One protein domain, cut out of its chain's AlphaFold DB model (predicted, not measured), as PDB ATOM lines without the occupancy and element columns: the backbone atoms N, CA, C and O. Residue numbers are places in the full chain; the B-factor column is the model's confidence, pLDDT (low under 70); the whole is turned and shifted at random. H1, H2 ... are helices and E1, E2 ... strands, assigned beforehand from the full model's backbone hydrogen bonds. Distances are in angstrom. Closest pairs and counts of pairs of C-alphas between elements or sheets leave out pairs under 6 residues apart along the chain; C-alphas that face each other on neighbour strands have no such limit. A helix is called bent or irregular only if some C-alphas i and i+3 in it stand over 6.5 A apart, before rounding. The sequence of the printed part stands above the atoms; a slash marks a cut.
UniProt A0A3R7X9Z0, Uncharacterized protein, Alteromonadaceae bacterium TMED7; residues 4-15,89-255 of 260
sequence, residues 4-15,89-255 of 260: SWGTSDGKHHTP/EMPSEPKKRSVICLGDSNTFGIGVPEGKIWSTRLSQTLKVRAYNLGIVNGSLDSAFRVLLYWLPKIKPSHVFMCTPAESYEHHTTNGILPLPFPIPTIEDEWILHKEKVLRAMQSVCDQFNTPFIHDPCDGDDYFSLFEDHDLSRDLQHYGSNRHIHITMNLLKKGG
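What this domain is: This is residues 4 to 15 and 89 to 255 of the 260 residues of an uncharacterized protein of Alteromonadaceae bacterium TMED7 (UniProt A0A3R7X9Z0). A sheet of four parallel strands lies between helices, as the middle of three layers: H3 and H4 cover one face, H2 and H6 the other. A small hairpin, E4 and E5, lies off this sheet beside the first residues of H3, and short H5 lies near H6. The 179 printed residues hold six named helices and six named strands, in the order E1 H1 H2 E2 H3 E3 E4 E5 H4 E6 H5 H6, class mixed. The whole is compact, with a radius of gyration of the C-alphas of 15.9 A, and rounded, spanning 42 by 40 by 35 A.

How they stand to each other: The sheet runs E2, residues 129 to 134, E1, residues 98 to 103, E3, residues 158 to 162, E6, residues 212 to 215. N 101 and O 131 are 2.9 A apart, N 102 and O 160 2.8 A, and N 161 and O 213 2.8 A, each within hydrogen-bond range. H3, residues 140 to 154, runs along the strands over E2 and E1 at a height over the sheet of 9.1 A; it is only just irregular, with C-alphas 149 and 152 6.8 A apart. H4, residues 187 to 207, touches H3 at a shallow tilt of 4 degrees, the same way; their closest C-alphas, Phe 144 and Met 201, are 6.2 A apart. On the opposite face from H3, H2, residues 118 to 126, lies over E1 at a height of 8.3 A. H6, residues 240 to 253, touches H2 at a steep tilt of 51 degrees, the same way; their closest C-alphas, Trp 118 and His 243, are 4.7 A apart. H1, residues 105 to 108, is on the same face as H2. E1, H1, H2 and E2 make a strand-helix-strand unit, two parallel neighbour strands with helices between; E2, H3 and E3 make a split one, with E1 between its strands. Both crossovers are right-handed. In the hairpin of E4, residues 168 to 172, and E5, residues 175 to 179, N 172 and O 175 are 2.9 A apart. H5, residues 221 to 225, is close to H6 but not clearly touching, with closest C-alphas Tyr 222 and His 245 at 7.4 A. Every O i to N i+4 pair is within hydrogen-bond range in H2, H4, H5 and H6, and 9 of 11 in H3; H1 is too short for one.

Where its parts are: E1 begins at C-alpha 98, (-48.098, -2.404, -51.312), and is 16.9 A long. H4 is 30.4 A long, from (-16.470, -2.898, -34.998). H6, 20.2 A, ends at C-alpha 253, (-36.845, 9.850, -44.969). H3 is 19.9 A long.

The domain as a whole: The two C-alphas farthest apart, Glu 93 and Thr 185, are 45.8 A apart. Residues 16 to 88 are not printed; C-alphas 15 and 89 are 8.3 A apart across the cut. The link from H5 to H6, 14 residues, is long. Mean pLDDT of the printed part is 86.2; residues 166 to 188 and 218 to 228 are under 70.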
ATOM      1  N   SER A   4     -36.991 -21.849 -49.012       91.31
ATOM      2  CA  SER A   4     -36.758 -21.514 -47.602       91.31
ATOM      3  C   SER A   4     -36.251 -20.086 -47.365       91.31
ATOM      4  O   SER A   4     -36.362 -19.567 -46.257       91.31
ATOM      5  N   TRP A   5     -35.721 -19.400 -48.384       93.50
ATOM      6  CA  TRP A   5     -35.337 -17.988 -48.260       93.50
ATOM      7  C   TRP A   5     -36.541 -17.055 -48.145       93.50
ATOM      8  O   TRP A   5     -36.392 -15.946 -47.653       93.50
ATOM      9  N   GLY A   6     -37.725 -17.505 -48.561       95.38
ATOM     10  CA  GLY A   6     -38.973 -16.764 -48.433       95.38
ATOM     11  C   GLY A   6     -39.676 -16.920 -47.093       95.38
ATOM     12  O   GLY A   6     -40.785 -16.425 -46.955       95.38
ATOM     13  N   THR A   7     -39.085 -17.618 -46.130       96.38
ATOM     14  CA  THR A   7     -39.704 -17.899 -44.824       96.38
ATOM     15  C   THR A   7     -38.876 -17.282 -43.705       96.38
ATOM     16  O   THR A   7     -37.658 -17.148 -43.864       96.38
ATOM     17  N   SER A   8     -39.496 -16.912 -42.588       93.44
ATOM     18  CA  SER A   8     -38.794 -16.264 -41.474       93.44
ATOM     19  C   SER A   8     -37.694 -17.160 -40.894       93.44
ATOM     20  O   SER A   8     -36.552 -16.720 -40.783       93.44
ATOM     21  N   ASP A   9     -37.982 -18.442 -40.669       90.56
ATOM     22  CA  ASP A   9     -37.104 -19.413 -39.997       90.56
ATOM     23  C   ASP A   9     -36.619 -20.567 -40.901       90.56
ATOM     24  O   ASP A   9     -36.026 -21.544 -40.435       90.56
ATOM     25  N   GLY A  10     -36.866 -20.477 -42.209       91.50
ATOM     26  CA  GLY A  10     -36.514 -21.524 -43.170       91.50
ATOM     27  C   GLY A  10     -37.577 -22.614 -43.342       91.50
ATOM     28  O   GLY A  10     -37.310 -23.578 -44.069       91.50
ATOM     29  N   LYS A  11     -38.746 -22.495 -42.693       93.12
ATOM     30  CA  LYS A  11     -39.825 -23.493 -42.706       93.12
ATOM     31  C   LYS A  11     -41.177 -22.869 -43.052       93.12
ATOM     32  O   LYS A  11     -41.416 -21.682 -42.849       93.12
ATOM     33  N   HIS A  12     -42.079 -23.703 -43.560       94.69
ATOM     34  CA  HIS A  12     -43.486 -23.343 -43.693       94.69
ATOM     35  C   HIS A  12     -44.253 -23.668 -42.420       94.69
ATOM     36  O   HIS A  12     -44.001 -24.684 -41.770       94.69
ATOM     37  N   HIS A  13     -45.228 -22.820 -42.124       94.31
ATOM     38  CA  HIS A  13     -46.071 -22.911 -40.940       94.31
ATOM     39  C   HIS A  13     -47.523 -23.134 -41.352       94.31
ATOM     40  O   HIS A  13     -47.937 -22.775 -42.454       94.31
ATOM     41  N   THR A  14     -48.315 -23.725 -40.460       96.69
ATOM     42  CA  THR A  14     -49.774 -23.643 -40.596       96.69
ATOM     43  C   THR A  14     -50.197 -22.259 -40.108       96.69
ATOM     44  O   THR A  14     -49.813 -21.907 -38.990       96.69
ATOM     45  N   PRO A  15     -50.945 -21.467 -40.902       97.44
ATOM     46  CA  PRO A  15     -51.383 -20.148 -40.471       97.44
ATOM     47  C   PRO A  15     -52.181 -20.236 -39.172       97.44
ATOM     48  O   PRO A  15     -53.054 -21.095 -39.033       97.44
ATOM     49  N   GLU A  89     -51.281 -13.377 -45.456       96.81
ATOM     50  CA  GLU A  89     -50.609 -14.302 -46.365       96.81
ATOM     51  C   GLU A  89     -49.862 -13.582 -47.484       96.81
ATOM     52  O   GLU A  89     -50.257 -12.514 -47.974       96.81
ATOM     53  N   MET A  90     -48.773 -14.219 -47.909       96.62
ATOM     54  CA  MET A  90     -47.941 -13.712 -48.986       96.62
ATOM     55  C   MET A  90     -48.675 -13.830 -50.327       96.62
ATOM     56  O   MET A  90     -49.420 -14.786 -50.557       96.62
ATOM     57  N   PRO A  91     -48.510 -12.858 -51.238       95.81
ATOM     58  CA  PRO A  91     -49.343 -12.810 -52.423       95.81
ATOM     59  C   PRO A  91     -48.873 -13.816 -53.478       95.81
ATOM     60  O   PRO A  91     -47.678 -13.962 -53.733       95.81
ATOM     61  N   SER A  92     -49.828 -14.445 -54.165       93.25
ATOM     62  CA  SER A  92     -49.568 -15.303 -55.331       93.25
ATOM     63  C   SER A  92     -49.273 -14.513 -56.614       93.25
ATOM     64  O   SER A  92     -48.794 -15.074 -57.595       93.25
ATOM     65  N   GLU A  93     -49.559 -13.208 -56.616       95.06
ATOM     66  CA  GLU A  93     -49.393 -12.297 -57.751       95.06
ATOM     67  C   GLU A  93     -48.818 -10.945 -57.298       95.06
ATOM     68  O   GLU A  93     -49.032 -10.550 -56.151       95.06
ATOM     69  N   PRO A  94     -48.164 -10.171 -58.185       95.75
ATOM     70  CA  PRO A  94     -47.643  -8.852 -57.834       95.75
ATOM     71  C   PRO A  94     -48.702  -7.901 -57.261       95.75
ATOM     72  O   PRO A  94     -49.798  -7.748 -57.803       95.75
ATOM     73  N   LYS A  95     -48.349  -7.178 -56.194       94.19
ATOM     74  CA  LYS A  95     -49.206  -6.199 -55.512       94.19
ATOM     75  C   LYS A  95     -48.524  -4.834 -55.480       94.19
ATOM     76  O   LYS A  95     -48.016  -4.407 -54.455       94.19
ATOM     77  N   LYS A  96     -48.575  -4.093 -56.590       90.19
ATOM     78  CA  LYS A  96     -47.905  -2.780 -56.716       90.19
ATOM     79  C   LYS A  96     -48.363  -1.725 -55.702       90.19
ATOM     80  O   LYS A  96     -47.579  -0.875 -55.304       90.19
ATOM     81  N   ARG A  97     -49.623  -1.782 -55.251       95.56
ATOM     82  CA  ARG A  97     -50.150  -0.925 -54.171       95.56
ATOM     83  C   ARG A  97     -49.853  -1.534 -52.794       95.56
ATOM     84  O   ARG A  97     -50.750  -1.745 -51.976       95.56
ATOM     85  N   SER A  98     -48.591  -1.877 -52.578       97.69
ATOM     86  CA  SER A  98     -48.098  -2.404 -51.312       97.69
ATOM     87  C   SER A  98     -46.691  -1.913 -51.026       97.69
ATOM     88  O   SER A  98     -46.039  -1.352 -51.900       97.69
ATOM     89  N   VAL A  99     -46.237  -2.142 -49.806       98.25
ATOM     90  CA  VAL A  99     -44.883  -1.887 -49.330       98.25
ATOM     91  C   VAL A  99     -44.357  -3.143 -48.652       98.25
ATOM     92  O   VAL A  99     -45.134  -3.950 -48.133       98.25
ATOM     93  N   ILE A 100     -43.041  -3.310 -48.658       98.69
ATOM     94  CA  ILE A 100     -42.361  -4.308 -47.829       98.69
ATOM     95  C   ILE A 100     -41.783  -3.592 -46.609       98.69
ATOM     96  O   ILE A 100     -41.160  -2.543 -46.754       98.69
ATOM     97  N   CYS A 101     -41.978  -4.174 -45.428       98.62
ATOM     98  CA  CYS A 101     -41.435  -3.704 -44.159       98.62
ATOM     99  C   CYS A 101     -40.429  -4.740 -43.636       98.62
ATOM    100  O   CYS A 101     -40.813  -5.877 -43.382       98.62
ATOM    101  N   LEU A 102     -39.157  -4.365 -43.503       98.50
ATOM    102  CA  LEU A 102     -38.056  -5.240 -43.081       98.50
ATOM    103  C   LEU A 102     -37.529  -4.856 -41.698       98.50
ATOM    104  O   LEU A 102     -37.554  -3.680 -41.330       98.50
ATOM    105  N   GLY A 103     -36.992  -5.842 -40.985       95.88
ATOM    106  CA  GLY A 103     -36.266  -5.655 -39.734       95.88
ATOM    107  C   GLY A 103     -36.263  -6.929 -38.894       95.88
ATOM    108  O   GLY A 103     -36.380  -8.035 -39.424       95.88
ATOM    109  N   ASP A 104     -36.151  -6.758 -37.586       93.81
ATOM    110  CA  ASP A 104     -36.001  -7.822 -36.596       93.81
ATOM    111  C   ASP A 104     -37.308  -8.088 -35.806       93.81
ATOM    112  O   ASP A 104     -38.421  -7.923 -36.329       93.81
ATOM    113  N   SER A 105     -37.190  -8.482 -34.531       93.81
ATOM    114  CA  SER A 105     -38.311  -8.667 -33.605       93.81
ATOM    115  C   SER A 105     -39.097  -7.385 -33.326       93.81
ATOM    116  O   SER A 105     -40.311  -7.462 -33.132       93.81
ATOM    117  N   ASN A 106     -38.470  -6.207 -33.378       93.88
ATOM    118  CA  ASN A 106     -39.181  -4.935 -33.252       93.88
ATOM    119  C   ASN A 106     -39.992  -4.631 -34.512       93.88
ATOM    120  O   ASN A 106     -41.037  -3.997 -34.441       93.88
ATOM    121  N   THR A 107     -39.579  -5.126 -35.680       97.25
ATOM    122  CA  THR A 107     -40.431  -5.051 -36.876       97.25
ATOM    123  C   THR A 107     -41.558  -6.063 -36.846       97.25
ATOM    124  O   THR A 107     -42.691  -5.717 -37.175       97.25
ATOM    125  N   PHE A 108     -41.291  -7.276 -36.370       97.50
ATOM    126  CA  PHE A 108     -42.339  -8.253 -36.074       97.50
ATOM    127  C   PHE A 108     -43.360  -7.710 -35.045       97.50
ATOM    128  O   PHE A 108     -44.560  -7.988 -35.134       97.50
ATOM    129  N   GLY A 109     -42.891  -6.881 -34.107       96.12
ATOM    130  CA  GLY A 109     -43.691  -6.166 -33.114       96.12
ATOM    131  C   GLY A 109     -44.062  -7.026 -31.912       96.12
ATOM    132  O   GLY A 109     -45.237  -7.102 -31.544       96.12
ATOM    133  N   ILE A 110     -43.080  -7.731 -31.347       95.88
ATOM    134  CA  ILE A 110     -43.277  -8.520 -30.126       95.88
ATOM    135  C   ILE A 110     -43.834  -7.630 -29.009       95.88
ATOM    136  O   ILE A 110     -43.444  -6.481 -28.863       95.88
ATOM    137  N   GLY A 111     -44.821  -8.164 -28.298       94.06
ATOM    138  CA  GLY A 111     -45.561  -7.545 -27.206       94.06
ATOM    139  C   GLY A 111     -46.382  -6.317 -27.598       94.06
ATOM    140  O   GLY A 111     -46.861  -5.618 -26.709       94.06
ATOM    141  N   VAL A 112     -46.593  -6.063 -28.898       93.38
ATOM    142  CA  VAL A 112     -47.394  -4.933 -29.403       93.38
ATOM    143  C   VAL A 112     -48.552  -5.422 -30.286       93.38
ATOM    144  O   VAL A 112     -48.350  -6.299 -31.128       93.38
ATOM    145  N   PRO A 113     -49.781  -4.875 -30.161       92.06
ATOM    146  CA  PRO A 113     -50.919  -5.245 -31.002       92.06
ATOM    147  C   PRO A 113     -50.660  -4.949 -32.480       92.06
ATOM    148  O   PRO A 113     -50.093  -3.908 -32.809       92.06
ATOM    149  N   GLU A 114     -51.144  -5.800 -33.391       91.69
ATOM    150  CA  GLU A 114     -50.895  -5.655 -34.838       91.69
ATOM    151  C   GLU A 114     -51.371  -4.296 -35.383       91.69
ATOM    152  O   GLU A 114     -50.758  -3.748 -36.288       91.69
ATOM    153  N   GLY A 115     -52.409  -3.689 -34.800       90.19
ATOM    154  CA  GLY A 115     -52.862  -2.339 -35.161       90.19
ATOM    155  C   GLY A 115     -51.903  -1.202 -34.774       90.19
ATOM    156  O   GLY A 115     -52.023  -0.102 -35.305       90.19
ATOM    157  N   LYS A 116     -50.965  -1.450 -33.850       91.31
ATOM    158  CA  LYS A 116     -50.071  -0.447 -33.251       91.31
ATOM    159  C   LYS A 116     -48.608  -0.573 -33.695       91.31
ATOM    160  O   LYS A 116     -47.837   0.351 -33.441       91.31
ATOM    161  N   ILE A 117     -48.226  -1.656 -34.373       95.69
ATOM    162  CA  ILE A 117     -46.863  -1.824 -34.899       95.69
ATOM    163  C   ILE A 117     -46.605  -0.886 -36.086       95.69
ATOM    164  O   ILE A 117     -47.517  -0.514 -36.832       95.69
ATOM    165  N   TRP A 118     -45.338  -0.536 -36.297       96.69
ATOM    166  CA  TRP A 118     -44.939   0.490 -37.265       96.69
ATOM    167  C   TRP A 118     -45.328   0.134 -38.707       96.69
ATOM    168  O   TRP A 118     -45.746   1.006 -39.464       96.69
ATOM    169  N   SER A 119     -45.282  -1.150 -39.087       97.38
ATOM    170  CA  SER A 119     -45.679  -1.590 -40.432       97.38
ATOM    171  C   SER A 119     -47.158  -1.316 -40.717       97.38
ATOM    172  O   SER A 119     -47.522  -0.916 -41.824       97.38
ATOM    173  N   THR A 120     -48.022  -1.501 -39.715       96.25
ATOM    174  CA  THR A 120     -49.464  -1.262 -39.840       96.25
ATOM    175  C   THR A 120     -49.777   0.224 -39.842       96.25
ATOM    176  O   THR A 120     -50.565   0.677 -40.670       96.25
ATOM    177  N   ARG A 121     -49.108   1.006 -38.988       95.31
ATOM    178  CA  ARG A 121     -49.230   2.471 -38.996       95.31
ATOM    179  C   ARG A 121     -48.812   3.043 -40.347       95.31
ATOM    180  O   ARG A 121     -49.568   3.788 -40.960       95.31
ATOM    181  N   LEU A 122     -47.674   2.600 -40.876       95.44
ATOM    182  CA  LEU A 122     -47.201   2.973 -42.205       95.44
ATOM    183  C   LEU A 122     -48.220   2.608 -43.300       95.44
ATOM    184  O   LEU A 122     -48.537   3.435 -44.155       95.44
ATOM    185  N   SER A 123     -48.776   1.392 -43.250       95.50
ATOM    186  CA  SER A 123     -49.835   0.924 -44.156       95.50
ATOM    187  C   SER A 123     -51.070   1.831 -44.139       95.50
ATOM    188  O   SER A 123     -51.570   2.214 -45.203       95.50
ATOM    189  N   GLN A 124     -51.544   2.201 -42.946       94.50
ATOM    190  CA  GLN A 124     -52.698   3.079 -42.747       94.50
ATOM    191  C   GLN A 124     -52.426   4.486 -43.281       94.50
ATOM    192  O   GLN A 124     -53.222   5.009 -44.064       94.50
ATOM    193  N   THR A 125     -51.277   5.059 -42.923       94.25
ATOM    194  CA  THR A 125     -50.859   6.399 -43.334       94.25
ATOM    195  C   THR A 125     -50.748   6.516 -44.853       94.25
ATOM    196  O   THR A 125     -51.332   7.414 -45.458       94.25
ATOM    197  N   LEU A 126     -50.066   5.569 -45.504       94.44
ATOM    198  CA  LEU A 126     -49.885   5.576 -46.958       94.44
ATOM    199  C   LEU A 126     -51.093   5.025 -47.732       94.44
ATOM    200  O   LEU A 126     -51.131   5.110 -48.961       94.44
ATOM    201  N   LYS A 127     -52.091   4.446 -47.050       95.31
ATOM    202  CA  LYS A 127     -53.259   3.775 -47.659       95.31
ATOM    203  C   LYS A 127     -52.851   2.705 -48.686       95.31
ATOM    204  O   LYS A 127     -53.453   2.570 -49.767       95.31
ATOM    205  N   VAL A 128     -51.817   1.944 -48.335       95.56
ATOM    206  CA  VAL A 128     -51.246   0.819 -49.093       95.56
ATOM    207  C   VAL A 128     -51.141  -0.394 -48.187       95.56
ATOM    208  O   VAL A 128     -51.108  -0.254 -46.973       95.56
ATOM    209  N   ARG A 129     -51.054  -1.595 -48.752       96.19
ATOM    210  CA  ARG A 129     -50.834  -2.809 -47.957       96.19
ATOM    211  C   ARG A 129     -49.380  -2.899 -47.491       96.19
ATOM    212  O   ARG A 129     -48.502  -2.775 -48.333       96.19
ATOM    213  N   ALA A 130     -49.115  -3.187 -46.220       97.44
ATOM    214  CA  ALA A 130     -47.770  -3.555 -45.771       97.44
ATOM    215  C   ALA A 130     -47.613  -5.075 -45.675       97.44
ATOM    216  O   ALA A 130     -48.468  -5.757 -45.112       97.44
ATOM    217  N   TYR A 131     -46.506  -5.593 -46.204       98.38
ATOM    218  CA  TYR A 131     -46.016  -6.936 -45.911       98.38
ATOM    219  C   TYR A 131     -44.915  -6.821 -44.866       98.38
ATOM    220  O   TYR A 131     -43.799  -6.401 -45.179       98.38
ATOM    221  N   ASN A 132     -45.256  -7.152 -43.624       98.56
ATOM    222  CA  ASN A 132     -44.303  -7.205 -42.529       98.56
ATOM    223  C   ASN A 132     -43.456  -8.473 -42.667       98.56
ATOM    224  O   ASN A 132     -43.965  -9.578 -42.528       98.56
ATOM    225  N   LEU A 133     -42.176  -8.292 -42.976       98.44
ATOM    226  CA  LEU A 133     -41.177  -9.349 -43.093       98.44
ATOM    227  C   LEU A 133     -40.144  -9.263 -41.956       98.44
ATOM    228  O   LEU A 133     -38.981  -9.611 -42.152       98.44
ATOM    229  N   GLY A 134     -40.552  -8.761 -40.786       97.12
ATOM    230  CA  GLY A 134     -39.740  -8.752 -39.574       97.12
ATOM    231  C   GLY A 134     -39.436 -10.168 -39.091       97.12
ATOM    232  O   GLY A 134     -40.323 -11.028 -39.075       97.12
ATOM    233  N   ILE A 135     -38.184 -10.416 -38.711       95.31
ATOM    234  CA  ILE A 135     -37.702 -11.735 -38.287       95.31
ATOM    235  C   ILE A 135     -37.253 -11.654 -36.834       95.31
ATOM    236  O   ILE A 135     -36.352 -10.896 -36.490       95.31
ATOM    237  N   VAL A 136     -37.864 -12.453 -35.963       91.75
ATOM    238  CA  VAL A 136     -37.451 -12.529 -34.557       91.75
ATOM    239  C   VAL A 136     -36.029 -13.084 -34.465       91.75
ATOM    240  O   VAL A 136     -35.740 -14.114 -35.071       91.75
ATOM    241  N   ASN A 137     -35.153 -12.394 -33.722       86.56
ATOM    242  CA  ASN A 137     -33.698 -12.617 -33.712       86.56
ATOM    243  C   ASN A 137     -33.030 -12.482 -35.094       86.56
ATOM    244  O   ASN A 137     -31.976 -13.070 -35.328       86.56
ATOM    245  N   GLY A 138     -33.660 -11.760 -36.021       87.06
ATOM    246  CA  GLY A 138     -33.137 -11.549 -37.362       87.06
ATOM    247  C   GLY A 138     -32.074 -10.459 -37.409       87.06
ATOM    248  O   GLY A 138     -32.165  -9.456 -36.706       87.06
ATOM    249  N   SER A 139     -31.107 -10.640 -38.299       89.25
ATOM    250  CA  SER A 139     -30.094  -9.645 -38.638       89.25
ATOM    251  C   SER A 139     -30.361  -8.954 -39.977       89.25
ATOM    252  O   SER A 139     -31.357  -9.191 -40.676       89.25
ATOM    253  N   LEU A 140     -29.409  -8.112 -40.380       91.06
ATOM    254  CA  LEU A 140     -29.374  -7.501 -41.702       91.06
ATOM    255  C   LEU A 140     -29.295  -8.543 -42.838       91.06
ATOM    256  O   LEU A 140     -29.915  -8.350 -43.886       91.06
ATOM    257  N   ASP A 141     -28.610  -9.670 -42.622       92.19
ATOM    258  CA  ASP A 141     -28.549 -10.777 -43.588       92.19
ATOM    259  C   ASP A 141     -29.914 -11.452 -43.752       92.19
ATOM    260  O   ASP A 141     -30.357 -11.726 -44.874       92.19
ATOM    261  N   SER A 142     -30.626 -11.660 -42.643       93.56
ATOM    262  CA  SER A 142     -31.999 -12.162 -42.650       93.56
ATOM    263  C   SER A 142     -32.936 -11.241 -43.430       93.56
ATOM    264  O   SER A 142     -33.675 -11.718 -44.300       93.56
ATOM    265  N   ALA A 143     -32.859  -9.928 -43.191       96.31
ATOM    266  CA  ALA A 143     -33.627  -8.925 -43.927       96.31
ATOM    267  C   ALA A 143     -33.295  -8.937 -45.431       96.31
ATOM    268  O   ALA A 143     -34.202  -8.938 -46.270       96.31
ATOM    269  N   PHE A 144     -32.010  -9.011 -45.794       97.06
ATOM    270  CA  PHE A 144     -31.579  -9.106 -47.189       97.06
ATOM    271  C   PHE A 144     -32.086 -10.383 -47.868       97.06
ATOM    272  O   PHE A 144     -32.613 -10.320 -48.981       97.06
ATOM    273  N   ARG A 145     -31.988 -11.538 -47.199       96.75
ATOM    274  CA  ARG A 145     -32.460 -12.836 -47.707       96.75
ATOM    275  C   ARG A 145     -33.938 -12.787 -48.088       96.75
ATOM    276  O   ARG A 145     -34.295 -13.191 -49.200       96.75
ATOM    277  N   VAL A 146     -34.793 -12.297 -47.187       97.94
ATOM    278  CA  VAL A 146     -36.240 -12.248 -47.443       97.94
ATOM    279  C   VAL A 146     -36.603 -11.163 -48.451       97.94
ATOM    280  O   VAL A 146     -37.466 -11.403 -49.296       97.94
ATOM    281  N   LEU A 147     -35.899 -10.023 -48.456       98.44
ATOM    282  CA  LEU A 147     -36.050  -8.998 -49.491       98.44
ATOM    283  C   LEU A 147     -35.755  -9.575 -50.878       98.44
ATOM    284  O   LEU A 147     -36.577  -9.450 -51.786       98.44
ATOM    285  N   LEU A 148     -34.614 -10.248 -51.033       97.75
ATOM    286  CA  LEU A 148     -34.180 -10.832 -52.299       97.75
ATOM    287  C   LEU A 148     -35.207 -11.843 -52.837       97.75
ATOM    288  O   LEU A 148     -35.469 -11.885 -54.040       97.75
ATOM    289  N   TYR A 149     -35.830 -12.626 -51.951       98.19
ATOM    290  CA  TYR A 149     -36.865 -13.584 -52.332       98.19
ATOM    291  C   TYR A 149     -38.198 -12.916 -52.701       98.19
ATOM    292  O   TYR A 149     -38.825 -13.317 -53.693       98.19
ATOM    293  N   TRP A 150     -38.654 -11.944 -51.907       98.25
ATOM    294  CA  TRP A 150     -40.014 -11.404 -51.990       98.25
ATOM    295  C   TRP A 150     -40.164 -10.186 -52.892       98.25
ATOM    296  O   TRP A 150     -41.199 -10.072 -53.551       98.25
ATOM    297  N   LEU A 151     -39.153  -9.323 -53.007       98.31
ATOM    298  CA  LEU A 151     -39.194  -8.150 -53.884       98.31
ATOM    299  C   LEU A 151     -39.634  -8.480 -55.326       98.31
ATOM    300  O   LEU A 151     -40.605  -7.872 -55.787       98.31
ATOM    301  N   PRO A 152     -39.040  -9.469 -56.033       97.19
ATOM    302  CA  PRO A 152     -39.456  -9.805 -57.399       97.19
ATOM    303  C   PRO A 152     -40.893 -10.329 -57.513       97.19
ATOM    304  O   PRO A 152     -41.482 -10.243 -58.594       97.19
ATOM    305  N   LYS A 153     -41.449 -10.890 -56.431       97.38
ATOM    306  CA  LYS A 153     -42.798 -11.478 -56.403       97.38
ATOM    307  C   LYS A 153     -43.854 -10.431 -56.070       97.38
ATOM    308  O   LYS A 153     -44.859 -10.331 -56.766       97.38
ATOM    309  N   ILE A 154     -43.601  -9.629 -55.037       98.00
ATOM    310  CA  ILE A 154     -44.529  -8.614 -54.536       98.00
ATOM    311  C   ILE A 154     -44.524  -7.386 -55.447       98.00
ATOM    312  O   ILE A 154     -45.594  -6.860 -55.751       98.00
ATOM    313  N   LYS A 155     -43.340  -6.954 -55.911       97.69
ATOM    314  CA  LYS A 155     -43.124  -5.705 -56.667       97.69
ATOM    315  C   LYS A 155     -43.816  -4.507 -55.995       97.69
ATOM    316  O   LYS A 155     -44.708  -3.909 -56.607       97.69
ATOM    317  N   PRO A 156     -43.486  -4.225 -54.721       97.88
ATOM    318  CA  PRO A 156     -44.108  -3.154 -53.954       97.88
ATOM    319  C   PRO A 156     -43.753  -1.781 -54.538       97.88
ATOM    320  O   PRO A 156     -42.843  -1.652 -55.356       97.88
ATOM    321  N   SER A 157     -44.455  -0.741 -54.094       97.25
ATOM    322  CA  SER A 157     -44.104   0.638 -54.419       97.25
ATOM    323  C   SER A 157     -42.842   1.092 -53.692       97.25
ATOM    324  O   SER A 157     -42.090   1.857 -54.274       97.25
ATOM    325  N   HIS A 158     -42.613   0.626 -52.459       97.81
ATOM    326  CA  HIS A 158     -41.469   0.994 -51.618       97.81
ATOM    327  C   HIS A 158     -41.039  -0.182 -50.733       97.81
ATOM    328  O   HIS A 158     -41.849  -1.051 -50.385       97.81
ATOM    329  N   VAL A 159     -39.775  -0.166 -50.323       98.62
ATOM    330  CA  VAL A 159     -39.239  -1.001 -49.247       98.62
ATOM    331  C   VAL A 159     -38.824  -0.088 -48.101       98.62
ATOM    332  O   VAL A 159     -37.997   0.801 -48.290       98.62
ATOM    333  N   PHE A 160     -39.375  -0.334 -46.919       98.44
ATOM    334  CA  PHE A 160     -38.988   0.325 -45.678       98.44
ATOM    335  C   PHE A 160     -38.276  -0.669 -44.771       98.44
ATOM    336  O   PHE A 160     -38.725  -1.810 -44.639       98.44
ATOM    337  N   MET A 161     -37.196  -0.250 -44.121       97.88
ATOM    338  CA  MET A 161     -36.478  -1.089 -43.173       97.88
ATOM    339  C   MET A 161     -36.165  -0.354 -41.880       97.88
ATOM    340  O   MET A 161     -35.461   0.655 -41.866       97.88
ATOM    341  N   CYS A 162     -36.618  -0.952 -40.789       94.81
ATOM    342  CA  CYS A 162     -36.068  -0.690 -39.481       94.81
ATOM    343  C   CYS A 162     -34.760  -1.475 -39.363       94.81
ATOM    344  O   CYS A 162     -34.783  -2.704 -39.313       94.81
ATOM    345  N   THR A 163     -33.624  -0.785 -39.467       91.94
ATOM    346  CA  THR A 163     -32.310  -1.430 -39.608       91.94
ATOM    347  C   THR A 163     -31.982  -2.178 -38.315       91.94
ATOM    348  O   THR A 163     -31.861  -1.501 -37.293       91.94
ATOM    349  N   PRO A 164     -31.822  -3.517 -38.340       87.19
ATOM    350  CA  PRO A 164     -31.480  -4.277 -37.141       87.19
ATOM    351  C   PRO A 164     -30.183  -3.775 -36.500       87.19
ATOM    352  O   PRO A 164     -29.243  -3.380 -37.205       87.19
ATOM    353  N   ALA A 165     -30.140  -3.808 -35.167       73.50
ATOM    354  CA  ALA A 165     -28.936  -3.528 -34.393       73.50
ATOM    355  C   ALA A 165     -27.852  -4.602 -34.622       73.50
ATOM    356  O   ALA A 165     -28.076  -5.612 -35.298       73.50
ATOM    357  N   GLU A 166     -26.656  -4.363 -34.083       64.56
ATOM    358  CA  GLU A 166     -25.447  -5.143 -34.368       64.56
ATOM    359  C   GLU A 166     -25.616  -6.635 -34.058       64.56
ATOM    360  O   GLU A 166     -25.561  -7.073 -32.911       64.56
ATOM    361  N   SER A 167     -25.836  -7.430 -35.104       58.97
ATOM    362  CA  SER A 167     -26.046  -8.871 -35.010       58.97
ATOM    363  C   SER A 167     -25.499  -9.552 -36.261       58.97
ATOM    364  O   SER A 167     -25.861  -9.216 -37.388       58.97
ATOM    365  N   TYR A 168     -24.600 -10.516 -36.065       55.44
ATOM    366  CA  TYR A 168     -24.071 -11.349 -37.142       55.44
ATOM    367  C   TYR A 168     -24.864 -12.650 -37.239       55.44
ATOM    368  O   TYR A 168     -25.097 -13.316 -36.227       55.44
ATOM    369  N   GLU A 169     -25.208 -13.053 -38.463       56.16
ATOM    370  CA  GLU A 169     -25.740 -14.386 -38.740       56.16
ATOM    371  C   GLU A 169     -24.690 -15.237 -39.459       56.16
ATOM    372  O   GLU A 169     -24.289 -14.954 -40.587       56.16
ATOM    373  N   HIS A 170     -24.269 -16.342 -38.840       47.38
ATOM    374  CA  HIS A 170     -23.530 -17.377 -39.561       47.38
ATOM    375  C   HIS A 170     -24.498 -18.444 -40.074       47.38
ATOM    376  O   HIS A 170     -25.045 -19.245 -39.310       47.38
ATOM    377  N   HIS A 171     -24.674 -18.494 -41.395       47.06
ATOM    378  CA  HIS A 171     -25.359 -19.600 -42.058       47.06
ATOM    379  C   HIS A 171     -24.475 -20.853 -42.026       47.06
ATOM    380  O   HIS A 171     -23.481 -20.950 -42.747       47.06
ATOM    381  N   THR A 172     -24.851 -21.834 -41.210       45.25
ATOM    382  CA  THR A 172     -24.192 -23.146 -41.157       45.25
ATOM    383  C   THR A 172     -25.022 -24.204 -41.883       45.25
ATOM    384  O   THR A 172     -26.197 -23.998 -42.193       45.25
ATOM    385  N   THR A 173     -24.443 -25.382 -42.126       39.69
ATOM    386  CA  THR A 173     -25.180 -26.547 -42.651       39.69
ATOM    387  C   THR A 173     -26.330 -27.002 -41.744       39.69
ATOM    388  O   THR A 173     -27.220 -27.698 -42.226       39.69
ATOM    389  N   ASN A 174     -26.344 -26.587 -40.471       44.16
ATOM    390  CA  ASN A 174     -27.333 -26.983 -39.465       44.16
ATOM    391  C   ASN A 174     -28.343 -25.870 -39.109       44.16
ATOM    392  O   ASN A 174     -29.193 -26.093 -38.251       44.16
ATOM    393  N   GLY A 175     -28.275 -24.693 -39.745       48.12
ATOM    394  CA  GLY A 175     -29.164 -23.557 -39.465       48.12
ATOM    395  C   GLY A 175     -28.430 -22.223 -39.302       48.12
ATOM    396  O   GLY A 175     -27.232 -22.121 -39.574       48.12
ATOM    397  N   ILE A 176     -29.170 -21.194 -38.882       53.41
ATOM    398  CA  ILE A 176     -28.652 -19.851 -38.581       53.41
ATOM    399  C   ILE A 176     -28.208 -19.831 -37.112       53.41
ATOM    400  O   ILE A 176     -29.016 -20.124 -36.232       53.41
ATOM    401  N   LEU A 177     -26.935 -19.517 -36.851       50.12
ATOM    402  CA  LEU A 177     -26.425 -19.288 -35.496       50.12
ATOM    403  C   LEU A 177     -26.273 -17.776 -35.257       50.12
ATOM    404  O   LEU A 177     -25.432 -17.164 -35.925       50.12
ATOM    405  N   PRO A 178     -27.044 -17.175 -34.331       51.66
ATOM    406  CA  PRO A 178     -26.806 -15.808 -33.880       51.66
ATOM    407  C   PRO A 178     -25.594 -15.787 -32.935       51.66
ATOM    408  O   PRO A 178     -25.541 -16.561 -31.976       51.66
ATOM    409  N   LEU A 179     -24.606 -14.928 -33.198       51.81
ATOM    410  CA  LEU A 179     -23.511 -14.678 -32.250       51.81
ATOM    411  C   LEU A 179     -23.866 -13.491 -31.338       51.81
ATOM    412  O   LEU A 179     -24.317 -12.464 -31.846       51.81
ATOM    413  N   PRO A 180     -23.663 -13.599 -30.010       46.94
ATOM    414  CA  PRO A 180     -23.906 -12.491 -29.096       46.94
ATOM    415  C   PRO A 180     -22.788 -11.449 -29.219       46.94
ATOM    416  O   PRO A 180     -21.650 -11.757 -28.881       46.94
ATOM    417  N   PHE A 181     -23.163 -10.237 -29.645       49.78
ATOM    418  CA  PHE A 181     -22.402  -8.975 -29.647       49.78
ATOM    419  C   PHE A 181     -21.035  -8.968 -30.372       49.78
ATOM    420  O   PHE A 181     -20.299  -9.955 -30.380       49.78
ATOM    421  N   PRO A 182     -20.630  -7.839 -30.984       48.56
ATOM    422  CA  PRO A 182     -19.282  -7.732 -31.511       48.56
ATOM    423  C   PRO A 182     -18.274  -7.782 -30.361       48.56
ATOM    424  O   PRO A 182     -18.352  -7.037 -29.385       48.56
ATOM    425  N   ILE A 183     -17.278  -8.659 -30.496       50.12
ATOM    426  CA  ILE A 183     -16.030  -8.527 -29.747       50.12
ATOM    427  C   ILE A 183     -15.448  -7.155 -30.148       50.12
ATOM    428  O   ILE A 183     -15.380  -6.892 -31.349       50.12
ATOM    429  N   PRO A 184     -15.008  -6.289 -29.212       48.81
ATOM    430  CA  PRO A 184     -14.606  -4.895 -29.482       48.81
ATOM    431  C   PRO A 184     -13.543  -4.679 -30.578       48.81
ATOM    432  O   PRO A 184     -13.295  -3.557 -30.994       48.81
ATOM    433  N   THR A 185     -12.897  -5.741 -31.061       50.09
ATOM    434  CA  THR A 185     -11.939  -5.732 -32.177       50.09
ATOM    435  C   THR A 185     -12.582  -5.915 -33.562       50.09
ATOM    436  O   THR A 185     -11.853  -6.049 -34.539       50.09
ATOM    437  N   ILE A 186     -13.918  -5.984 -33.658       59.00
ATOM    438  CA  ILE A 186     -14.687  -6.354 -34.869       59.00
ATOM    439  C   ILE A 186     -15.651  -5.220 -35.305       59.00
ATOM    440  O   ILE A 186     -16.405  -5.364 -36.264       59.00
ATOM    441  N   GLU A 187     -15.623  -4.055 -34.648       59.56
ATOM    442  CA  GLU A 187     -16.470  -2.898 -34.998       59.56
ATOM    443  C   GLU A 187     -16.291  -2.479 -36.474       59.56
ATOM    444  O   GLU A 187     -17.270  -2.338 -37.209       59.56
ATOM    445  N   ASP A 188     -15.044  -2.432 -36.958       67.00
ATOM    446  CA  ASP A 188     -14.728  -2.152 -38.366       67.00
ATOM    447  C   ASP A 188     -15.314  -3.200 -39.330       67.00
ATOM    448  O   ASP A 188     -15.776  -2.866 -40.426       67.00
ATOM    449  N   GLU A 189     -15.326  -4.479 -38.937       73.69
ATOM    450  CA  GLU A 189     -15.906  -5.542 -39.763       73.69
ATOM    451  C   GLU A 189     -17.431  -5.438 -39.818       73.69
ATOM    452  O   GLU A 189     -18.010  -5.721 -40.870       73.69
ATOM    453  N   TRP A 190     -18.074  -4.983 -38.736       75.12
ATOM    454  CA  TRP A 190     -19.527  -4.810 -38.686       75.12
ATOM    455  C   TRP A 190     -19.945  -3.631 -39.543       75.12
ATOM    456  O   TRP A 190     -20.836  -3.771 -40.381       75.12
ATOM    457  N   ILE A 191     -19.260  -2.497 -39.394       82.12
ATOM    458  CA  ILE A 191     -19.480  -1.309 -40.220       82.12
ATOM    459  C   ILE A 191     -19.328  -1.682 -41.697       82.12
ATOM    460  O   ILE A 191     -20.211  -1.394 -42.509       82.12
ATOM    461  N   LEU A 192     -18.259  -2.403 -42.052       84.44
ATOM    462  CA  LEU A 192     -18.043  -2.861 -43.421       84.44
ATOM    463  C   LEU A 192     -19.112  -3.865 -43.879       84.44
ATOM    464  O   LEU A 192     -19.559  -3.809 -45.026       84.44
ATOM    465  N   HIS A 193     -19.512  -4.812 -43.029       86.00
ATOM    466  CA  HIS A 193     -20.580  -5.769 -43.320       86.00
ATOM    467  C   HIS A 193     -21.904  -5.051 -43.595       86.00
ATOM    468  O   HIS A 193     -22.479  -5.233 -44.669       86.00
ATOM    469  N   LYS A 194     -22.322  -4.171 -42.686       88.31
ATOM    470  CA  LYS A 194     -23.512  -3.334 -42.810       88.31
ATOM    471  C   LYS A 194     -23.500  -2.537 -44.110       88.31
ATOM    472  O   LYS A 194     -24.458  -2.612 -44.875       88.31
ATOM    473  N   GLU A 195     -22.396  -1.857 -44.420       91.50
ATOM    474  CA  GLU A 195     -22.237  -1.113 -45.675       91.50
ATOM    475  C   GLU A 195     -22.389  -2.006 -46.914       91.50
ATOM    476  O   GLU A 195     -23.088  -1.642 -47.863       91.50
ATOM    477  N   LYS A 196     -21.772  -3.196 -46.918       93.56
ATOM    478  CA  LYS A 196     -21.892  -4.148 -48.035       93.56
ATOM    479  C   LYS A 196     -23.337  -4.593 -48.234       93.56
ATOM    480  O   LYS A 196     -23.820  -4.578 -49.368       93.56
ATOM    481  N   VAL A 197     -24.021  -4.987 -47.160       94.56
ATOM    482  CA  VAL A 197     -25.384  -5.517 -47.259       94.56
ATOM    483  C   VAL A 197     -26.373  -4.412 -47.623       94.56
ATOM    484  O   VAL A 197     -27.172  -4.612 -48.534       94.56
ATOM    485  N   LEU A 198     -26.274  -3.216 -47.035       95.69
ATOM    486  CA  LEU A 198     -27.136  -2.083 -47.396       95.69
ATOM    487  C   LEU A 198     -26.984  -1.685 -48.870       95.69
ATOM    488  O   LEU A 198     -27.984  -1.472 -49.556       95.69
ATOM    489  N   ARG A 199     -25.754  -1.658 -49.400       97.50
ATOM    490  CA  ARG A 199     -25.511  -1.398 -50.831       97.50
ATOM    491  C   ARG A 199     -26.061  -2.506 -51.723       97.50
ATOM    492  O   ARG A 199     -26.582  -2.217 -52.799       97.50
ATOM    493  N   ALA A 200     -25.979  -3.763 -51.288       98.06
ATOM    494  CA  ALA A 200     -26.583  -4.882 -52.004       98.06
ATOM    495  C   ALA A 200     -28.117  -4.781 -52.013       98.06
ATOM    496  O   ALA A 200     -28.729  -4.940 -53.067       98.06
ATOM    497  N   MET A 201     -28.736  -4.458 -50.873       98.50
ATOM    498  CA  MET A 201     -30.179  -4.217 -50.763       98.50
ATOM    499  C   MET A 201     -30.620  -3.071 -51.673       98.50
ATOM    500  O   MET A 201     -31.553  -3.252 -52.453       98.50
ATOM    501  N   GLN A 202     -29.907  -1.940 -51.642       98.56
ATOM    502  CA  GLN A 202     -30.160  -0.807 -52.532       98.56
ATOM    503  C   GLN A 202     -30.075  -1.232 -54.002       98.56
ATOM    504  O   GLN A 202     -31.015  -1.012 -54.757       98.56
ATOM    505  N   SER A 203     -29.005  -1.927 -54.397       98.38
ATOM    506  CA  SER A 203     -28.826  -2.393 -55.777       98.38
ATOM    507  C   SER A 203     -29.927  -3.359 -56.229       98.38
ATOM    508  O   SER A 203     -30.351  -3.310 -57.384       98.38
ATOM    509  N   VAL A 204     -30.406  -4.237 -55.344       98.12
ATOM    510  CA  VAL A 204     -31.536  -5.128 -55.640       98.12
ATOM    511  C   VAL A 204     -32.819  -4.318 -55.810       98.12
ATOM    512  O   VAL A 204     -33.532  -4.527 -56.783       98.12
ATOM    513  N   CYS A 205     -33.092  -3.362 -54.929       98.62
ATOM    514  CA  CYS A 205     -34.235  -2.456 -55.027       98.62
ATOM    515  C   CYS A 205     -34.225  -1.616 -56.321       98.62
ATOM    516  O   CYS A 205     -35.251  -1.531 -57.008       98.62
ATOM    517  N   ASP A 206     -33.061  -1.101 -56.724       98.44
ATOM    518  CA  ASP A 206     -32.878  -0.329 -57.959       98.44
ATOM    519  C   ASP A 206     -33.221  -1.152 -59.211       98.44
ATOM    520  O   ASP A 206     -33.867  -0.646 -60.126       98.44
ATOM    521  N   GLN A 207     -32.886  -2.449 -59.240       97.94
ATOM    522  CA  GLN A 207     -33.237  -3.345 -60.357       97.94
ATOM    523  C   GLN A 207     -34.753  -3.478 -60.576       97.94
ATOM    524  O   GLN A 207     -35.189  -3.822 -61.678       97.94
ATOM    525  N   PHE A 208     -35.562  -3.212 -59.547       97.06
ATOM    526  CA  PHE A 208     -37.024  -3.242 -59.615       97.06
ATOM    527  C   PHE A 208     -37.658  -1.845 -59.623       97.06
ATOM    528  O   PHE A 208     -38.887  -1.750 -59.605       97.06
ATOM    529  N   ASN A 209     -36.855  -0.774 -59.704       97.38
ATOM    530  CA  ASN A 209     -37.300   0.617 -59.568       97.38
ATOM    531  C   ASN A 209     -38.143   0.832 -58.299       97.38
ATOM    532  O   ASN A 209     -39.190   1.481 -58.332       97.38
ATOM    533  N   THR A 210     -37.722   0.229 -57.188       98.06
ATOM    534  CA  THR A 210     -38.412   0.320 -55.902       98.06
ATOM    535  C   THR A 210     -37.539   1.116 -54.937       98.06
ATOM    536  O   THR A 210     -36.452   0.648 -54.618       98.06
ATOM    537  N   PRO A 211     -37.962   2.293 -54.443       97.94
ATOM    538  CA  PRO A 211     -37.188   3.033 -53.458       97.94
ATOM    539  C   PRO A 211     -36.972   2.212 -52.184       97.94
ATOM    540  O   PRO A 211     -37.897   1.564 -51.682       97.94
ATOM    541  N   PHE A 212     -35.750   2.273 -51.664       98.50
ATOM    542  CA  PHE A 212     -35.350   1.646 -50.413       98.50
ATOM    543  C   PHE A 212     -35.084   2.728 -49.371       98.50
ATOM    544  O   PHE A 212     -34.230   3.590 -49.561       98.50
ATOM    545  N   ILE A 213     -35.846   2.692 -48.282       97.56
ATOM    546  CA  ILE A 213     -35.756   3.645 -47.185       97.56
ATOM    547  C   ILE A 213     -35.425   2.866 -45.925       97.56
ATOM    548  O   ILE A 213     -36.149   1.940 -45.559       97.56
ATOM    549  N   HIS A 214     -34.350   3.240 -45.243       95.31
ATOM    550  CA  HIS A 214     -33.968   2.585 -44.003       95.31
ATOM    551  C   HIS A 214     -33.448   3.575 -42.964       95.31
ATOM    552  O   HIS A 214     -32.909   4.635 -43.296       95.31
ATOM    553  N   ASP A 215     -33.622   3.213 -41.698       91.00
ATOM    554  CA  ASP A 215     -33.165   3.995 -40.553       91.00
ATOM    555  C   ASP A 215     -32.769   3.061 -39.401       91.00
ATOM    556  O   ASP A 215     -33.422   2.024 -39.233       91.00
ATOM    557  N   PRO A 216     -31.702   3.352 -38.636       81.69
ATOM    558  CA  PRO A 216     -31.502   2.729 -37.338       81.69
ATOM    559  C   PRO A 216     -32.591   3.258 -36.398       81.69
ATOM    560  O   PRO A 216     -32.500   4.366 -35.889       81.69
ATOM    561  N   CYS A 217     -33.627   2.457 -36.170       74.62
ATOM    562  CA  CYS A 217     -34.801   2.765 -35.336       74.62
ATOM    563  C   CYS A 217     -34.521   3.050 -33.849       74.62
ATOM    564  O   CYS A 217     -35.452   3.163 -33.046       74.62
ATOM    565  N   ASP A 218     -33.242   3.128 -33.503       66.75
ATOM    566  CA  ASP A 218     -32.694   3.280 -32.163       66.75
ATOM    567  C   ASP A 218     -31.923   4.591 -32.023       66.75
ATOM    568  O   ASP A 218     -31.212   4.776 -31.043       66.75
ATOM    569  N   GLY A 219     -32.027   5.473 -33.024       60.28
ATOM    570  CA  GLY A 219     -31.272   6.717 -33.089       60.28
ATOM    571  C   GLY A 219     -31.460   7.621 -31.868       60.28
ATOM    572  O   GLY A 219     -32.524   7.654 -31.243       60.28
ATOM    573  N   ASP A 220     -30.407   8.392 -31.588       54.50
ATOM    574  CA  ASP A 220     -30.240   9.265 -30.417       54.50
ATOM    575  C   ASP A 220     -31.416  10.230 -30.179       54.50
ATOM    576  O   ASP A 220     -31.729  10.571 -29.036       54.50
ATOM    577  N   ASP A 221     -32.120  10.623 -31.247       60.44
ATOM    578  CA  ASP A 221     -33.265  11.533 -31.179       60.44
ATOM    579  C   ASP A 221     -34.428  10.955 -30.346       60.44
ATOM    580  O   ASP A 221     -35.133  11.722 -29.689       60.44
ATOM    581  N   TYR A 222     -34.620   9.627 -30.294       62.25
ATOM    582  CA  TYR A 222     -35.723   9.025 -29.531       62.25
ATOM    583  C   TYR A 222     -35.613   9.314 -28.030       62.25
ATOM    584  O   TYR A 222     -36.567   9.796 -27.423       62.25
ATOM    585  N   PHE A 223     -34.440   9.074 -27.436       61.41
ATOM    586  CA  PHE A 223     -34.218   9.277 -25.999       61.41
ATOM    587  C   PHE A 223     -34.314  10.750 -25.586       61.41
ATOM    588  O   PHE A 223     -34.597  11.050 -24.433       61.41
ATOM    589  N   SER A 224     -34.098  11.677 -26.524       61.84
ATOM    590  CA  SER A 224     -34.311  13.107 -26.277       61.84
ATOM    591  C   SER A 224     -35.781  13.537 -26.352       61.84
ATOM    592  O   SER A 224     -36.148  14.549 -25.760       61.84
ATOM    593  N   LEU A 225     -36.617  12.784 -27.074       62.94
ATOM    594  CA  LEU A 225     -38.044  13.069 -27.259       62.94
ATOM    595  C   LEU A 225     -38.933  12.364 -26.229       62.94
ATOM    596  O   LEU A 225     -40.031  12.844 -25.950       62.94
ATOM    597  N   PHE A 226     -38.479  11.236 -25.680       64.06
ATOM    598  CA  PHE A 226     -39.218  10.437 -24.709       64.06
ATOM    599  C   PHE A 226     -38.352  10.215 -23.464       64.06
ATOM    600  O   PHE A 226     -37.325   9.546 -23.530       64.06
ATOM    601  N   GLU A 227     -38.777  10.777 -22.328       55.91
ATOM    602  CA  GLU A 227     -38.057  10.702 -21.044       55.91
ATOM    603  C   GLU A 227     -38.042   9.280 -20.436       55.91
ATOM    604  O   GLU A 227     -37.246   9.005 -19.542       55.91
ATOM    605  N   ASP A 228     -38.874   8.363 -20.948       61.41
ATOM    606  CA  ASP A 228     -39.110   7.029 -20.392       61.41
ATOM    607  C   ASP A 228     -38.878   5.878 -21.390       61.41
ATOM    608  O   ASP A 228     -39.033   6.013 -22.608       61.41
ATOM    609  N   HIS A 229     -38.550   4.698 -20.851       70.00
ATOM    610  CA  HIS A 229     -38.486   3.442 -21.599       70.00
ATOM    611  C   HIS A 229     -39.899   2.977 -21.995       70.00
ATOM    612  O   HIS A 229     -40.573   2.303 -21.224       70.00
ATOM    613  N   ASP A 230     -40.337   3.349 -23.201       86.31
ATOM    614  CA  ASP A 230     -41.538   2.808 -23.856       86.31
ATOM    615  C   ASP A 230     -41.297   1.353 -24.278       86.31
ATOM    616  O   ASP A 230     -40.619   1.074 -25.278       86.31
ATOM    617  N   LEU A 231     -41.838   0.433 -23.490       89.88
ATOM    618  CA  LEU A 231     -41.634  -1.003 -23.614       89.88
ATOM    619  C   LEU A 231     -42.929  -1.724 -24.001       89.88
ATOM    620  O   LEU A 231     -44.041  -1.286 -23.710       89.88
ATOM    621  N   SER A 232     -42.776  -2.855 -24.681       92.12
ATOM    622  CA  SER A 232     -43.866  -3.759 -25.041       92.12
ATOM    623  C   SER A 232     -44.348  -4.581 -23.830       92.12
ATOM    624  O   SER A 232     -43.779  -4.478 -22.743       92.12
ATOM    625  N   ARG A 233     -45.374  -5.430 -24.002       92.19
ATOM    626  CA  ARG A 233     -45.899  -6.305 -22.932       92.19
ATOM    627  C   ARG A 233     -44.828  -7.169 -22.252       92.19
ATOM    628  O   ARG A 233     -44.943  -7.463 -21.064       92.19
ATOM    629  N   ASP A 234     -43.801  -7.579 -22.989       92.75
ATOM    630  CA  ASP A 234     -42.708  -8.388 -22.440       92.75
ATOM    631  C   ASP A 234     -41.658  -7.576 -21.666       92.75
ATOM    632  O   ASP A 234     -40.731  -8.157 -21.108       92.75
ATOM    633  N   LEU A 235     -41.817  -6.249 -21.610       91.19
ATOM    634  CA  LEU A 235     -40.889  -5.295 -21.002       91.19
ATOM    635  C   LEU A 235     -39.466  -5.332 -21.595       91.19
ATOM    636  O   LEU A 235     -38.515  -4.876 -20.964       91.19
ATOM    637  N   GLN A 236     -39.313  -5.843 -22.818       89.62
ATOM    638  CA  GLN A 236     -38.030  -5.949 -23.514       89.62
ATOM    639  C   GLN A 236     -38.046  -5.237 -24.873       89.62
ATOM    640  O   GLN A 236     -37.095  -4.531 -25.211       89.62
ATOM    641  N   HIS A 237     -39.103  -5.430 -25.665       91.81
ATOM    642  CA  HIS A 237     -39.218  -4.855 -27.010       91.81
ATOM    643  C   HIS A 237     -39.815  -3.448 -27.004       91.81
ATOM    644  O   HIS A 237     -40.306  -2.962 -25.988       91.81
ATOM    645  N   TYR A 238     -39.781  -2.788 -28.161       91.62
ATOM    646  CA  TYR A 238     -40.279  -1.424 -28.322       91.62
ATOM    647  C   TYR A 238     -41.783  -1.326 -28.104       91.62
ATOM    648  O   TYR A 238     -42.562  -2.073 -28.694       91.62
ATOM    649  N   GLY A 239     -42.186  -0.371 -27.268       90.00
ATOM    650  CA  GLY A 239     -43.581  -0.039 -27.042       90.00
ATOM    651  C   GLY A 239     -44.215   0.731 -28.204       90.00
ATOM    652  O   GLY A 239     -43.643   0.947 -29.283       90.00
ATOM    653  N   SER A 240     -45.469   1.133 -28.000       87.75
ATOM    654  CA  SER A 240     -46.282   1.747 -29.054       87.75
ATOM    655  C   SER A 240     -45.761   3.122 -29.489       87.75
ATOM    656  O   SER A 240     -45.908   3.471 -30.665       87.75
ATOM    657  N   ASN A 241     -45.176   3.911 -28.586       86.56
ATOM    658  CA  ASN A 241     -44.684   5.256 -28.904       86.56
ATOM    659  C   ASN A 241     -43.435   5.199 -29.787       86.56
ATOM    660  O   ASN A 241     -43.324   5.940 -30.767       86.56
ATOM    661  N   ARG A 242     -42.549   4.238 -29.545       87.88
ATOM    662  CA  ARG A 242     -41.384   3.970 -30.380       87.88
ATOM    663  C   ARG A 242     -41.785   3.460 -31.754       87.88
ATOM    664  O   ARG A 242     -41.244   3.926 -32.753       87.88
ATOM    665  N   HIS A 243     -42.815   2.621 -31.859       92.75
ATOM    666  CA  HIS A 243     -43.392   2.267 -33.160       92.75
ATOM    667  C   HIS A 243     -43.963   3.472 -33.934       92.75
ATOM    668  O   HIS A 243     -43.852   3.512 -35.167       92.75
ATOM    669  N   ILE A 244     -44.555   4.461 -33.250       90.88
ATOM    670  CA  ILE A 244     -44.978   5.728 -33.874       90.88
ATOM    671  C   ILE A 244     -43.750   6.491 -34.381       90.88
ATOM    672  O   ILE A 244     -43.712   6.856 -35.555       90.88
ATOM    673  N   HIS A 245     -42.729   6.665 -33.541       89.44
ATOM    674  CA  HIS A 245     -41.499   7.365 -33.909       89.44
ATOM    675  C   HIS A 245     -40.812   6.739 -35.134       89.44
ATOM    676  O   HIS A 245     -40.510   7.441 -36.099       89.44
ATOM    677  N   ILE A 246     -40.667   5.409 -35.154       92.44
ATOM    678  CA  ILE A 246     -40.121   4.655 -36.294       92.44
ATOM    679  C   ILE A 246     -40.916   4.939 -37.572       92.44
ATOM    680  O   ILE A 246     -40.333   5.204 -38.625       92.44
ATOM    681  N   THR A 247     -42.250   4.913 -37.480       94.19
ATOM    682  CA  THR A 247     -43.135   5.195 -38.618       94.19
ATOM    683  C   THR A 247     -42.869   6.594 -39.175       94.19
ATOM    684  O   THR A 247     -42.660   6.747 -40.378       94.19
ATOM    685  N   MET A 248     -42.831   7.603 -38.303       91.25
ATOM    686  CA  MET A 248     -42.629   9.000 -38.696       91.25
ATOM    687  C   MET A 248     -41.246   9.231 -39.312       91.25
ATOM    688  O   MET A 248     -41.147   9.866 -40.362       91.25
ATOM    689  N   ASN A 249     -40.186   8.675 -38.721       90.81
ATOM    690  CA  ASN A 249     -38.821   8.824 -39.230       90.81
ATOM    691  C   ASN A 249     -38.647   8.191 -40.607       90.81
ATOM    692  O   ASN A 249     -38.144   8.838 -41.529       90.81
ATOM    693  N   LEU A 250     -39.085   6.938 -40.767       93.94
ATOM    694  CA  LEU A 250     -38.973   6.228 -42.038       93.94
ATOM    695  C   LEU A 250     -39.746   6.944 -43.133       93.94
ATOM    696  O   LEU A 250     -39.248   7.121 -44.243       93.94
ATOM    697  N   LEU A 251     -40.950   7.405 -42.829       93.81
ATOM    698  CA  LEU A 251     -41.722   8.098 -43.829       93.81
ATOM    699  C   LEU A 251     -41.152   9.496 -44.154       93.81
ATOM    700  O   LEU A 251     -41.098   9.867 -45.326       93.81
ATOM    701  N   LYS A 252     -40.656  10.253 -43.162       91.88
ATOM    702  CA  LYS A 252     -39.940  11.523 -43.391       91.88
ATOM    703  C   LYS A 252     -38.734  11.310 -44.309       91.88
ATOM    704  O   LYS A 252     -38.532  12.074 -45.249       91.88
ATOM    705  N   LYS A 253     -37.961  10.242 -44.089       92.12
ATOM    706  CA  LYS A 253     -36.845   9.850 -44.969       92.12
ATOM    707  C   LYS A 253     -37.295   9.443 -46.369       92.12
ATOM    708  O   LYS A 253     -36.562   9.665 -47.326       92.12
ATOM    709  N   GLY A 254     -38.504   8.903 -46.496       92.19
ATOM    710  CA  GLY A 254     -39.154   8.654 -47.781       92.19
ATOM    711  C   GLY A 254     -39.652   9.910 -48.501       92.19
ATOM    712  O   GLY A 254     -40.210   9.778 -49.586       92.19
ATOM    713  N   GLY A 255     -39.464  11.108 -47.933       91.44
ATOM    714  CA  GLY A 255     -39.903  12.370 -48.532       91.44
ATOM    715  C   GLY A 255     -41.406  12.619 -48.416       91.44
ATOM    716  O   GLY A 255     -41.950  13.427 -49.165       91.44
TER     717      GLY A 255